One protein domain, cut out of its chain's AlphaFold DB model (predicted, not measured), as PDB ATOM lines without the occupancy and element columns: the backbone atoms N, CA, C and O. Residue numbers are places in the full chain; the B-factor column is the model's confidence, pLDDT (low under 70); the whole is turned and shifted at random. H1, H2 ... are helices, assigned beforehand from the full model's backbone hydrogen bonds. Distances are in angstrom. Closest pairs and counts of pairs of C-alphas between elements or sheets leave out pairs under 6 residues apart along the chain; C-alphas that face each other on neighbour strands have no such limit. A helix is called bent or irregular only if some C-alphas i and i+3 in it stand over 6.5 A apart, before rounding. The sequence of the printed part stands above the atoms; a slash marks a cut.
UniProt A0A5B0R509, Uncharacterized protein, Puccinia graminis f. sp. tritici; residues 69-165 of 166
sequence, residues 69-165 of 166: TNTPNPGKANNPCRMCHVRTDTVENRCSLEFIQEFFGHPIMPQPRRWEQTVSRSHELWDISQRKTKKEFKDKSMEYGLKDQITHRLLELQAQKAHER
ATOM      1  N   THR A  69      16.690   8.924 -10.821       91.94
ATOM      2  CA  THR A  69      15.580   8.164 -11.412       91.94
ATOM      3  C   THR A  69      15.760   6.654 -11.289       91.94
ATOM      4  O   THR A  69      14.927   5.908 -11.802       91.94
ATOM      5  N   ASN A  70      16.827   6.196 -10.619       93.94
ATOM      6  CA  ASN A  70      17.191   4.785 -10.510       93.94
ATOM      7  C   ASN A  70      17.284   4.096 -11.889       93.94
ATOM      8  O   ASN A  70      16.831   2.971 -12.103       93.94
ATOM      9  N   THR A  71      17.851   4.800 -12.866       94.62
ATOM     10  CA  THR A  71      18.008   4.318 -14.240       94.62
ATOM     11  C   THR A  71      19.484   4.262 -14.629       94.62
ATOM     12  O   THR A  71      20.331   4.964 -14.074       94.62
ATOM     13  N   PRO A  72      19.853   3.422 -15.603       94.06
ATOM     14  CA  PRO A  72      21.173   3.469 -16.206       94.06
ATOM     15  C   PRO A  72      21.465   4.816 -16.885       94.06
ATOM     16  O   PRO A  72      20.573   5.493 -17.393       94.06
ATOM     17  N   ASN A  73      22.746   5.178 -16.993       93.00
ATOM     18  CA  ASN A  73      23.144   6.340 -17.789       93.00
ATOM     19  C   ASN A  73      22.785   6.107 -19.278       93.00
ATOM     20  O   ASN A  73      23.300   5.148 -19.871       93.00
ATOM     21  N   PRO A  74      21.975   6.983 -19.909       90.25
ATOM     22  CA  PRO A  74      21.447   6.762 -21.252       90.25
ATOM     23  C   PRO A  74      22.512   6.473 -22.303       90.25
ATOM     24  O   PRO A  74      22.314   5.616 -23.160       90.25
ATOM     25  N   GLY A  75      23.673   7.131 -22.230       86.88
ATOM     26  CA  GLY A  75      24.707   7.031 -23.266       86.88
ATOM     27  C   GLY A  75      25.218   5.608 -23.517       86.88
ATOM     28  O   GLY A  75      25.680   5.323 -24.613       86.88
ATOM     29  N   LYS A  76      25.097   4.698 -22.540       85.12
ATOM     30  CA  LYS A  76      25.638   3.325 -22.619       85.12
ATOM     31  C   LYS A  76      24.626   2.223 -22.279       85.12
ATOM     32  O   LYS A  76      25.012   1.073 -22.126       85.12
ATOM     33  N   ALA A  77      23.348   2.562 -22.115       91.88
ATOM     34  CA  ALA A  77      22.331   1.638 -21.616       91.88
ATOM     35  C   ALA A  77      21.320   1.142 -22.656       91.88
ATOM     36  O   ALA A  77      20.659   1.932 -23.318       91.88
ATOM     37  N   ASN A  78      21.082  -0.160 -22.717       93.12
ATOM     38  CA  ASN A  78      20.006  -0.749 -23.525       93.12
ATOM     39  C   ASN A  78      18.609  -0.165 -23.237       93.12
ATOM     40  O   ASN A  78      17.750  -0.173 -24.109       93.12
ATOM     41  N   ASN A  79      18.410   0.405 -22.045       94.19
ATOM     42  CA  ASN A  79      17.222   1.155 -21.644       94.19
ATOM     43  C   ASN A  79      17.605   2.634 -21.449       94.19
ATOM     44  O   ASN A  79      17.967   3.023 -20.337       94.19
ATOM     45  N   PRO A  80      17.618   3.459 -22.508       92.25
ATOM     46  CA  PRO A  80      18.140   4.820 -22.414       92.25
ATOM     47  C   PRO A  80      17.130   5.832 -21.861       92.25
ATOM     48  O   PRO A  80      17.531   6.923 -21.454       92.25
ATOM     49  N   CYS A  81      15.833   5.516 -21.857       92.44
ATOM     50  CA  CYS A  81      14.812   6.447 -21.390       92.44
ATOM     51  C   CYS A  81      14.552   6.318 -19.888       92.44
ATOM     52  O   CYS A  81      14.361   5.223 -19.356       92.44
ATOM     53  N   ARG A  82      14.462   7.474 -19.224       91.94
ATOM     54  CA  ARG A  82      14.146   7.584 -17.793       91.94
ATOM     55  C   ARG A  82      12.648   7.639 -17.498       91.94
ATOM     56  O   ARG A  82      12.246   7.456 -16.359       91.94
ATOM     57  N   MET A  83      11.836   7.892 -18.522       91.50
ATOM     58  CA  MET A  83      10.393   8.129 -18.394       91.50
ATOM     59  C   MET A  83       9.553   6.956 -18.893       91.50
ATOM     60  O   MET A  83       8.413   6.801 -18.475       91.50
ATOM     61  N   CYS A  84      10.097   6.120 -19.778       94.25
ATOM     62  CA  CYS A  84       9.392   4.983 -20.359       94.25
ATOM     63  C   CYS A  84      10.303   3.758 -20.500       94.25
ATOM     64  O   CYS A  84      11.512   3.818 -20.248       94.25
ATOM     65  N   HIS A  85       9.697   2.639 -20.879       94.25
ATOM     66  CA  HIS A  85      10.354   1.341 -21.037       94.25
ATOM     67  C   HIS A  85      10.874   1.078 -22.460       94.25
ATOM     68  O   HIS A  85      11.121  -0.077 -22.797       94.25
ATOM     69  N   VAL A  86      11.077   2.123 -23.280       94.44
ATOM     70  CA  VAL A  86      11.753   1.965 -24.582       94.44
ATOM     71  C   VAL A  86      13.145   1.383 -24.369       94.44
ATOM     72  O   VAL A  86      13.917   1.843 -23.512       94.44
ATOM     73  N   ARG A  87      13.460   0.346 -25.141       93.81
ATOM     74  CA  ARG A  87      14.693  -0.415 -24.980       93.81
ATOM     75  C   ARG A  87      15.133  -1.061 -26.283       93.81
ATOM     76  O   ARG A  87      14.398  -1.107 -27.256       93.81
ATOM     77  N   THR A  88      16.343  -1.587 -26.262       93.69
ATOM     78  CA  THR A  88      16.956  -2.311 -27.371       93.69
ATOM     79  C   THR A  88      17.861  -3.416 -26.830       93.69
ATOM     80  O   THR A  88      18.331  -3.321 -25.696       93.69
ATOM     81  N   ASP A  89      18.134  -4.449 -27.623       90.81
ATOM     82  CA  ASP A  89      19.028  -5.542 -27.226       90.81
ATOM     83  C   ASP A  89      20.496  -5.103 -27.159       90.81
ATOM     84  O   ASP A  89      21.250  -5.558 -26.295       90.81
ATOM     85  N   THR A  90      20.903  -4.181 -28.034       91.19
ATOM     86  CA  THR A  90      22.248  -3.593 -28.032       91.19
ATOM     87  C   THR A  90      22.202  -2.086 -28.263       91.19
ATOM     88  O   THR A  90      21.218  -1.543 -28.774       91.19
ATOM     89  N   VAL A  91      23.268  -1.384 -27.877       89.94
ATOM     90  CA  VAL A  91      23.356   0.080 -27.993       89.94
ATOM     91  C   VAL A  91      23.382   0.531 -29.457       89.94
ATOM     92  O   VAL A  91      22.837   1.582 -29.780       89.94
ATOM     93  N   GLU A  92      23.957  -0.275 -30.345       91.88
ATOM     94  CA  GLU A  92      24.085   0.002 -31.780       91.88
ATOM     95  C   GLU A  92      22.714   0.057 -32.466       91.88
ATOM     96  O   GLU A  92      22.463   0.908 -33.319       91.88
ATOM     97  N   ASN A  93      21.783  -0.787 -32.015       94.06
ATOM     98  CA  ASN A  93      20.418  -0.861 -32.534       94.06
ATOM     99  C   ASN A  93      19.580   0.395 -32.235       94.06
ATOM    100  O   ASN A  93      18.487   0.539 -32.775       94.06
ATOM    101  N   ARG A  94      20.076   1.353 -31.441       91.56
ATOM    102  CA  ARG A  94      19.377   2.635 -31.232       91.56
ATOM    103  C   ARG A  94      19.337   3.535 -32.460       91.56
ATOM    104  O   ARG A  94      18.552   4.475 -32.496       91.56
ATOM    105  N   CYS A  95      20.191   3.273 -33.443       92.44
ATOM    106  CA  CYS A  95      20.162   3.974 -34.723       92.44
ATOM    107  C   CYS A  95      19.193   3.325 -35.724       92.44
ATOM    108  O   CYS A  95      19.063   3.826 -36.839       92.44
ATOM    109  N   SER A  96      18.544   2.211 -35.359       95.38
ATOM    110  CA  SER A  96      17.530   1.568 -36.197       95.38
ATOM    111  C   SER A  96      16.297   2.456 -36.345       95.38
ATOM    112  O   SER A  96      15.961   3.240 -35.450       95.38
ATOM    113  N   LEU A  97      15.612   2.331 -37.482       95.06
ATOM    114  CA  LEU A  97      14.388   3.084 -37.731       95.06
ATOM    115  C   LEU A  97      13.308   2.703 -36.713       95.06
ATOM    116  O   LEU A  97      12.614   3.583 -36.215       95.06
ATOM    117  N   GLU A  98      13.221   1.421 -36.364       93.62
ATOM    118  CA  GLU A  98      12.266   0.878 -35.402       93.62
ATOM    119  C   GLU A  98      12.444   1.524 -34.024       93.62
ATOM    120  O   GLU A  98      11.483   2.032 -33.444       93.62
ATOM    121  N   PHE A  99      13.683   1.586 -33.522       94.06
ATOM    122  CA  PHE A  99      13.965   2.226 -32.239       94.06
ATOM    123  C   PHE A  99      13.668   3.727 -32.275       94.06
ATOM    124  O   PHE A  99      13.112   4.271 -31.323       94.06
ATOM    125  N   ILE A 100      14.034   4.414 -33.363       93.94
ATOM    126  CA  ILE A 100      13.778   5.853 -33.516       93.94
ATOM    127  C   ILE A 100      12.270   6.126 -33.536       93.94
ATOM    128  O   ILE A 100      11.808   7.049 -32.866       93.94
ATOM    129  N   GLN A 101      11.494   5.314 -34.255       94.62
ATOM    130  CA  GLN A 101      10.036   5.404 -34.276       94.62
ATOM    131  C   GLN A 101       9.450   5.215 -32.875       94.62
ATOM    132  O   GLN A 101       8.685   6.068 -32.428       94.62
ATOM    133  N   GLU A 102       9.865   4.177 -32.144       93.69
ATOM    134  CA  GLU A 102       9.409   3.936 -30.771       93.69
ATOM    135  C   GLU A 102       9.815   5.076 -29.819       93.69
ATOM    136  O   GLU A 102       9.006   5.536 -29.012       93.69
ATOM    137  N   PHE A 103      11.037   5.599 -29.946       92.00
ATOM    138  CA  PHE A 103      11.525   6.732 -29.157       92.00
ATOM    139  C   PHE A 103      10.671   7.993 -29.352       92.00
ATOM    140  O   PHE A 103      10.384   8.696 -28.381       92.00
ATOM    141  N   PHE A 104      10.230   8.261 -30.584       93.00
ATOM    142  CA  PHE A 104       9.303   9.351 -30.899       93.00
ATOM    143  C   PHE A 104       7.827   8.995 -30.657       93.00
ATOM    144  O   PHE A 104       6.953   9.824 -30.911       93.00
ATOM    145  N   GLY A 105       7.534   7.791 -30.158       92.81
ATOM    146  CA  GLY A 105       6.175   7.339 -29.873       92.81
ATOM    147  C   GLY A 105       5.327   7.089 -31.114       92.81
ATOM    148  O   GLY A 105       4.113   7.287 -31.075       92.81
ATOM    149  N   HIS A 106       5.949   6.678 -32.219       92.94
ATOM    150  CA  HIS A 106       5.273   6.357 -33.466       92.94
ATOM    151  C   HIS A 106       5.153   4.836 -33.676       92.94
ATOM    152  O   HIS A 106       6.167   4.142 -33.646       92.94
ATOM    153  N   PRO A 107       3.948   4.298 -33.950       88.56
ATOM    154  CA  PRO A 107       2.652   4.981 -33.912       88.56
ATOM    155  C   PRO A 107       2.093   5.156 -32.488       88.56
ATOM    156  O   PRO A 107       1.105   5.865 -32.315       88.56
ATOM    157  N   ILE A 108       2.676   4.483 -31.489       92.88
ATOM    158  CA  ILE A 108       2.180   4.438 -30.109       92.88
ATOM    159  C   ILE A 108       3.318   4.791 -29.148       92.88
ATOM    160  O   ILE A 108       4.445   4.323 -29.304       92.88
ATOM    161  N   MET A 109       3.006   5.589 -28.126       92.75
ATOM    162  CA  MET A 109       3.949   5.930 -27.060       92.75
ATOM    163  C   MET A 109       4.383   4.683 -26.271       92.75
ATOM    164  O   MET A 109       3.523   3.881 -25.887       92.75
ATOM    165  N   PRO A 110       5.680   4.534 -25.944       93.56
ATOM    166  CA  PRO A 110       6.142   3.430 -25.114       93.56
ATOM    167  C   PRO A 110       5.543   3.505 -23.713       93.56
ATOM    168  O   PRO A 110       5.264   4.589 -23.193       93.56
ATOM    169  N   GLN A 111       5.404   2.348 -23.067       94.62
ATOM    170  CA  GLN A 111       4.824   2.272 -21.729       94.62
ATOM    171  C   GLN A 111       5.614   3.136 -20.733       94.62
ATOM    172  O   GLN A 111       6.835   2.959 -20.614       94.62
ATOM    173  N   PRO A 112       4.956   4.060 -20.006       95.38
ATOM    174  CA  PRO A 112       5.635   4.909 -19.042       95.38
ATOM    175  C   PRO A 112       6.159   4.084 -17.864       95.38
ATOM    176  O   PRO A 112       5.571   3.078 -17.453       95.38
ATOM    177  N   ARG A 113       7.271   4.534 -17.285       95.25
ATOM    178  CA  ARG A 113       7.769   4.011 -16.016       95.25
ATOM    179  C   ARG A 113       6.854   4.497 -14.904       95.25
ATOM    180  O   ARG A 113       6.482   5.665 -14.856       95.25
ATOM    181  N   ARG A 114       6.514   3.590 -13.995       96.06
ATOM    182  CA  ARG A 114       5.730   3.897 -12.798       96.06
ATOM    183  C   ARG A 114       6.623   3.805 -11.578       96.06
ATOM    184  O   ARG A 114       7.320   2.804 -11.419       96.06
ATOM    185  N   TRP A 115       6.581   4.820 -10.721       93.56
ATOM    186  CA  TRP A 115       7.452   4.872  -9.550       93.56
ATOM    187  C   TRP A 115       7.222   3.684  -8.611       93.56
ATOM    188  O   TRP A 115       8.180   3.019  -8.227       93.56
ATOM    189  N   GLU A 116       5.961   3.325  -8.359       96.56
ATOM    190  CA  GLU A 116       5.614   2.143  -7.554       96.56
ATOM    191  C   GLU A 116       6.264   0.854  -8.095       96.56
ATOM    192  O   GLU A 116       6.758   0.020  -7.335       96.56
ATOM    193  N   GLN A 117       6.309   0.705  -9.424       96.62
ATOM    194  CA  GLN A 117       6.941  -0.439 -10.078       96.62
ATOM    195  C   GLN A 117       8.467  -0.392  -9.942       96.62
ATOM    196  O   GLN A 117       9.080  -1.431  -9.703       96.62
ATOM    197  N   THR A 118       9.083   0.785 -10.078       95.75
ATOM    198  CA  THR A 118      10.527   0.973  -9.862       95.75
ATOM    199  C   THR A 118      10.928   0.573  -8.443       95.75
ATOM    200  O   THR A 118      11.899  -0.165  -8.276       95.75
ATOM    201  N   VAL A 119      10.158   0.989  -7.433       95.75
ATOM    202  CA  VAL A 119      10.393   0.623  -6.026       95.75
ATOM    203  C   VAL A 119      10.286  -0.889  -5.840       95.75
ATOM    204  O   VAL A 119      11.235  -1.526  -5.385       95.75
ATOM    205  N   SER A 120       9.171  -1.489  -6.270       97.94
ATOM    206  CA  SER A 120       8.947  -2.936  -6.147       97.94
ATOM    207  C   SER A 120      10.047  -3.761  -6.828       97.94
ATOM    208  O   SER A 120      10.593  -4.681  -6.219       97.94
ATOM    209  N   ARG A 121      10.439  -3.393  -8.054       97.25
ATOM    210  CA  ARG A 121      11.515  -4.068  -8.795       97.25
ATOM    211  C   ARG A 121      12.890  -3.872  -8.164       97.25
ATOM    212  O   ARG A 121      13.724  -4.760  -8.273       97.25
ATOM    213  N   SER A 122      13.141  -2.747  -7.495       96.88
ATOM    214  CA  SER A 122      14.405  -2.528  -6.775       96.88
ATOM    215  C   SER A 122      14.533  -3.475  -5.582       96.88
ATOM    216  O   SER A 122      15.583  -4.090  -5.400       96.88
ATOM    217  N   HIS A 123      13.447  -3.681  -4.832       96.75
ATOM    218  CA  HIS A 123      13.408  -4.695  -3.772       96.75
ATOM    219  C   HIS A 123      13.591  -6.114  -4.323       96.75
ATOM    220  O   HIS A 123      14.358  -6.894  -3.762       96.75
ATOM    221  N   GLU A 124      12.952  -6.436  -5.448       97.50
ATOM    222  CA  GLU A 124      13.139  -7.728  -6.116       97.50
ATOM    223  C   GLU A 124      14.601  -7.939  -6.548       97.50
ATOM    224  O   GLU A 124      15.172  -9.005  -6.321       97.50
ATOM    225  N   LEU A 125      15.240  -6.917  -7.129       97.56
ATOM    226  CA  LEU A 125      16.653  -6.965  -7.509       97.56
ATOM    227  C   LEU A 125      17.563  -7.173  -6.297       97.56
ATOM    228  O   LEU A 125      18.517  -7.952  -6.385       97.56
ATOM    229  N   TRP A 126      17.259  -6.540  -5.163       96.50
ATOM    230  CA  TRP A 126      17.953  -6.820  -3.911       96.50
ATOM    231  C   TRP A 126      17.792  -8.290  -3.505       96.50
ATOM    232  O   TRP A 126      18.796  -8.974  -3.314       96.50
ATOM    233  N   ASP A 127      16.572  -8.826  -3.463       96.81
ATOM    234  CA  ASP A 127      16.336 -10.235  -3.118       96.81
ATOM    235  C   ASP A 127      17.080 -11.207  -4.053       96.81
ATOM    236  O   ASP A 127      17.700 -12.171  -3.592       96.81
ATOM    237  N   ILE A 128      17.075 -10.938  -5.364       96.75
ATOM    238  CA  ILE A 128      17.836 -11.704  -6.360       96.75
ATOM    239  C   ILE A 128      19.330 -11.630  -6.040       96.75
ATOM    240  O   ILE A 128      20.001 -12.658  -6.011       96.75
ATOM    241  N   SER A 129      19.856 -10.443  -5.739       95.06
ATOM    242  CA  SER A 129      21.277 -10.272  -5.424       95.06
ATOM    243  C   SER A 129      21.736 -11.091  -4.209       95.06
ATOM    244  O   SER A 129      22.888 -11.519  -4.170       95.06
ATOM    245  N   GLN A 130      20.835 -11.340  -3.249       94.38
ATOM    246  CA  GLN A 130      21.137 -12.093  -2.028       94.38
ATOM    247  C   GLN A 130      20.939 -13.609  -2.186       94.38
ATOM    248  O   GLN A 130      21.605 -14.387  -1.504       94.38
ATOM    249  N   ARG A 131      20.010 -14.049  -3.045       94.62
ATOM    250  CA  ARG A 131      19.573 -15.462  -3.118       94.62
ATOM    251  C   ARG A 131      19.958 -16.180  -4.409       94.62
ATOM    252  O   ARG A 131      19.817 -17.400  -4.491       94.62
ATOM    253  N   LYS A 132      20.349 -15.437  -5.441       93.69
ATOM    254  CA  LYS A 132      20.556 -15.928  -6.807       93.69
ATOM    255  C   LYS A 132      21.967 -15.610  -7.289       93.69
ATOM    256  O   LYS A 132      22.824 -15.144  -6.542       93.69
ATOM    257  N   THR A 133      22.243 -15.915  -8.552       92.75
ATOM    258  CA  THR A 133      23.558 -15.670  -9.142       92.75
ATOM    259  C   THR A 133      23.756 -14.199  -9.518       92.75
ATOM    260  O   THR A 133      22.820 -13.482  -9.877       92.75
ATOM    261  N   LYS A 134      25.022 -13.753  -9.556       92.25
ATOM    262  CA  LYS A 134      25.390 -12.428 -10.097       92.25
ATOM    263  C   LYS A 134      24.930 -12.234 -11.547       92.25
ATOM    264  O   LYS A 134      24.735 -11.097 -11.969       92.25
ATOM    265  N   LYS A 135      24.799 -13.323 -12.315       95.00
ATOM    266  CA  LYS A 135      24.296 -13.295 -13.691       95.00
ATOM    267  C   LYS A 135      22.807 -12.954 -13.714       95.00
ATOM    268  O   LYS A 135      22.441 -11.982 -14.357       95.00
ATOM    269  N   GLU A 136      21.987 -13.667 -12.940       96.31
ATOM    270  CA  GLU A 136      20.544 -13.395 -12.843       96.31
ATOM    271  C   GLU A 136      20.260 -11.959 -12.389       96.31
ATOM    272  O   GLU A 136      19.404 -11.297 -12.967       96.31
ATOM    273  N   PHE A 137      21.023 -11.442 -11.419       96.31
ATOM    274  CA  PHE A 137      20.922 -10.039 -11.008       96.31
ATOM    275  C   PHE A 137      21.191  -9.066 -12.167       96.31
ATOM    276  O   PHE A 137      20.434  -8.116 -12.363       96.31
ATOM    277  N   LYS A 138      22.256  -9.293 -12.950       94.44
ATOM    278  CA  LYS A 138      22.604  -8.444 -14.101       94.44
ATOM    279  C   LYS A 138      21.543  -8.509 -15.195       94.44
ATOM    280  O   LYS A 138      21.136  -7.461 -15.692       94.44
ATOM    281  N   ASP A 139      21.087  -9.712 -15.527       95.19
ATOM    282  CA  ASP A 139      20.091  -9.943 -16.573       95.19
ATOM    283  C   ASP A 139      18.763  -9.266 -16.196       95.19
ATOM    284  O   ASP A 139      18.207  -8.506 -16.990       95.19
ATOM    285  N   LYS A 140      18.311  -9.423 -14.944       96.38
ATOM    286  CA  LYS A 140      17.094  -8.767 -14.438       96.38
ATOM    287  C   LYS A 140      17.230  -7.251 -14.311       96.38
ATOM    288  O   LYS A 140      16.300  -6.528 -14.660       96.38
ATOM    289  N   SER A 141      18.389  -6.748 -13.886       95.50
ATOM    290  CA  SER A 141      18.650  -5.298 -13.846       95.50
ATOM    291  C   SER A 141      18.560  -4.684 -15.246       95.50
ATOM    292  O   SER A 141      17.982  -3.610 -15.426       95.50
ATOM    293  N   MET A 142      19.086  -5.388 -16.256       94.06
ATOM    294  CA  MET A 142      19.001  -4.981 -17.656       94.06
ATOM    295  C   MET A 142      17.571  -5.080 -18.196       94.06
ATOM    296  O   MET A 142      17.128  -4.167 -18.886       94.06
ATOM    297  N   GLU A 143      16.836  -6.140 -17.861       94.19
ATOM    298  CA  GLU A 143      15.434  -6.310 -18.252       94.19
ATOM    299  C   GLU A 143      14.556  -5.170 -17.722       94.19
ATOM    300  O   GLU A 143      13.748  -4.617 -18.468       94.19
ATOM    301  N   TYR A 144      14.737  -4.795 -16.453       95.75
ATOM    302  CA  TYR A 144      13.986  -3.716 -15.807       95.75
ATOM    303  C   TYR A 144      14.492  -2.318 -16.184       95.75
ATOM    304  O   TYR A 144      13.775  -1.326 -16.003       95.75
ATOM    305  N   GLY A 145      15.710  -2.227 -16.720       95.62
ATOM    306  CA  GLY A 145      16.367  -0.960 -17.006       95.62
ATOM    307  C   GLY A 145      16.567  -0.133 -15.742       95.62
ATOM    308  O   GLY A 145      16.292   1.064 -15.764       95.62
ATOM    309  N   LEU A 146      16.988  -0.778 -14.651       96.19
ATOM    310  CA  LEU A 146      17.235  -0.138 -13.358       96.19
ATOM    311  C   LEU A 146      18.716  -0.206 -12.995       96.19
ATOM    312  O   LEU A 146      19.423  -1.144 -13.376       96.19
ATOM    313  N   LYS A 147      19.183   0.806 -12.264       94.06
ATOM    314  CA  LYS A 147      20.545   0.848 -11.732       94.06
ATOM    315  C   LYS A 147      20.567   1.590 -10.399       94.06
ATOM    316  O   LYS A 147      20.881   2.778 -10.349       94.06
ATOM    317  N   ASP A 148      20.283   0.853  -9.335       92.19
ATOM    318  CA  ASP A 148      20.269   1.397  -7.981       92.19
ATOM    319  C   ASP A 148      21.695   1.453  -7.425       92.19
ATOM    320  O   ASP A 148      22.320   0.422  -7.152       92.19
ATOM    321  N   GLN A 149      22.218   2.669  -7.266       89.06
ATOM    322  CA  GLN A 149      23.574   2.885  -6.768       89.06
ATOM    323  C   GLN A 149      23.747   2.402  -5.326       89.06
ATOM    324  O   GLN A 149      24.830   1.925  -4.987       89.06
ATOM    325  N   ILE A 150      22.697   2.455  -4.499       88.81
ATOM    326  CA  ILE A 150      22.748   1.983  -3.112       88.81
ATOM    327  C   ILE A 150      22.911   0.464  -3.109       88.81
ATOM    328  O   ILE A 150      23.863  -0.053  -2.523       88.81
ATOM    329  N   THR A 151      22.048  -0.253  -3.835       91.62
ATOM    330  CA  THR A 151      22.163  -1.710  -3.996       91.62
ATOM    331  C   THR A 151      23.536  -2.106  -4.541       91.62
ATOM    332  O   THR A 151      24.194  -2.983  -3.980       91.62
ATOM    333  N   HIS A 152      24.020  -1.441  -5.594       90.88
ATOM    334  CA  HIS A 152      25.350  -1.716  -6.140       90.88
ATOM    335  C   HIS A 152      26.459  -1.512  -5.101       90.88
ATOM    336  O   HIS A 152      27.322  -2.382  -4.959       90.88
ATOM    337  N   ARG A 153      26.407  -0.421  -4.330       90.12
ATOM    338  CA  ARG A 153      27.392  -0.133  -3.286       90.12
ATOM    339  C   ARG A 153      27.378  -1.174  -2.170       90.12
ATOM    340  O   ARG A 153      28.437  -1.608  -1.720       90.12
ATOM    341  N   LEU A 154      26.197  -1.613  -1.741       91.38
ATOM    342  CA  LEU A 154      26.057  -2.667  -0.735       91.38
ATOM    343  C   LEU A 154      26.664  -3.991  -1.218       91.38
ATOM    344  O   LEU A 154      27.377  -4.651  -0.461       91.38
ATOM    345  N   LEU A 155      26.447  -4.353  -2.485       91.81
ATOM    346  CA  LEU A 155      27.020  -5.563  -3.081       91.81
ATOM    347  C   LEU A 155      28.549  -5.502  -3.193       91.81
ATOM    348  O   LEU A 155      29.222  -6.511  -2.965       91.81
ATOM    349  N   GLU A 156      29.113  -4.335  -3.511       91.12
ATOM    350  CA  GLU A 156      30.566  -4.115  -3.495       91.12
ATOM    351  C   GLU A 156      31.151  -4.340  -2.097       91.12
ATOM    352  O   GLU A 156      32.121  -5.085  -1.944       91.12
ATOM    353  N   LEU A 157      30.530  -3.756  -1.067       90.69
ATOM    354  CA  LEU A 157      30.965  -3.904   0.324       90.69
ATOM    355  C   LEU A 157      30.857  -5.357   0.814       90.69
ATOM    356  O   LEU A 157      31.736  -5.839   1.530       90.69
ATOM    357  N   GLN A 158      29.805  -6.080   0.418       88.62
ATOM    358  CA  GLN A 158      29.665  -7.513   0.708       88.62
ATOM    359  C   GLN A 158      30.798  -8.329   0.071       88.62
ATOM    360  O   GLN A 158      31.369  -9.204   0.726       88.62
ATOM    361  N   ALA A 159      31.159  -8.029  -1.179       86.75
ATOM    362  CA  ALA A 159      32.247  -8.715  -1.871       86.75
ATOM    363  C   ALA A 159      33.622  -8.431  -1.241       86.75
ATOM    364  O   ALA A 159      34.427  -9.353  -1.116       86.75
ATOM    365  N   GLN A 160      33.877  -7.194  -0.802       85.50
ATOM    366  CA  GLN A 160      35.112  -6.818  -0.099       85.50
ATOM    367  C   GLN A 160      35.258  -7.567   1.229       85.50
ATOM    368  O   GLN A 160      36.279  -8.210   1.460       85.50
ATOM    369  N   LYS A 161      34.203  -7.598   2.053       78.88
ATOM    370  CA  LYS A 161      34.202  -8.356   3.317       78.88
ATOM    371  C   LYS A 161      34.406  -9.856   3.119       78.88
ATOM    372  O   LYS A 161      34.960 -10.512   3.995       78.88
ATOM    373  N   ALA A 162      33.923 -10.421   2.013       74.75
ATOM    374  CA  ALA A 162      34.172 -11.822   1.691       74.75
ATOM    375  C   ALA A 162      35.649 -12.067   1.342       74.75
ATOM    376  O   ALA A 162      36.197 -13.080   1.753       74.75
ATOM    377  N   HIS A 163      36.291 -11.129   0.638       69.69
ATOM    378  CA  HIS A 163      37.708 -11.211   0.279       69.69
ATOM    379  C   HIS A 163      38.642 -11.037   1.487       69.69
ATOM    380  O   HIS A 163      39.668 -11.691   1.552       69.69
ATOM    381  N   GLU A 164      38.286 -10.200   2.464       65.62
ATOM    382  CA  GLU A 164      39.064 -10.018   3.706       65.62
ATOM    383  C   GLU A 164      39.014 -11.227   4.660       65.62
ATOM    384  O   GLU A 164      39.783 -11.294   5.615       65.62
ATOM    385  N   ARG A 165      38.085 -12.168   4.440       58.09
ATOM    386  CA  ARG A 165      37.909 -13.382   5.258       58.09
ATOM    387  C   ARG A 165      38.606 -14.621   4.681       58.09
ATOM    388  O   ARG A 165      38.510 -15.680   5.303       58.09
TER     389      ARG A 165
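Overview. This is residues 69 to 165 of the 166 residues of an uncharacterized protein of Puccinia graminis f. sp. tritici (UniProt A0A5B0R509). The model is an elongated body with two short helices, H1 and H2, at one end, a winding stretch without a named helix, residues 69 to 91, in its middle, and a helical hairpin of H3 and H4 towards the other end. H5 runs near H3 and nearly parallel to it, the same way at a shallow tilt of 9 degrees, and its residues 156 to 163, with 164 and 165 after them, stick out as an arm that makes part of the length. The printed part has 97 residues with five named helices, H1 to H5 in order along the chain, and no named strand; its class is all helix. It is only just loose, close to compact, with a radius of gyration of the C-alphas of 15.4 A, and it spans 55 by 29 by 19 A.

Along the chain. The printed part begins at Thr 69, with its C-alpha at (15.580, 8.164, -11.412), and residues 69 to 91 hold no named element. H1, residues 92 to 95, is neither bent nor irregular, but only just: C-alphas 92 and 95 are 6.3 A apart. H2 covers residues 97 to 103. H3, residues 115 to 131, is the longest helix by residues at 24.5 A, and begins with C-alpha 115 at (7.452, 4.872, -9.550). H4, residues 134 to 144, is 15.4 A long. H5, residues 149 to 163, is 21.2 A long and ends with C-alpha 163 at (37.708, -11.211, 0.279).

Arrangement. H1 and H2 are close but not clearly touching; their closest C-alphas, of Arg 94 and Ile 100, are 6.8 A apart. H2 and H3 are apart. H3 and H4 touch and form a helical hairpin, with a shallow tilt of 11 degrees, opposite ways; their closest C-alphas, of Ser 129 and Phe 137, are 5.6 A apart. H3 and H5 are close but not clearly touching, with a shallow tilt of 9 degrees, the same way; their closest C-alphas, of Trp 126 and Thr 151, are 6.6 A apart. H4 and H5 are apart. In H2, H3, H4 and H5 every O i to N i+4 pair is within hydrogen-bond range; H1 is too short for such a pair.

Size, cuts and confidence. The two C-alphas farthest apart, of Pro 107 and Arg 165, are 55.8 A apart. Without residues 156 to 165, which stand free, the body spans 40 by 26 by 18 A. The printed part has no cut. The link from H2 to H3, with 11 residues, is long, while those from H1 to H2, H3 to H4 and H4 to H5 are tight. The mean pLDDT of the printed part is 92.2, and residues 163 to 165 are under 70.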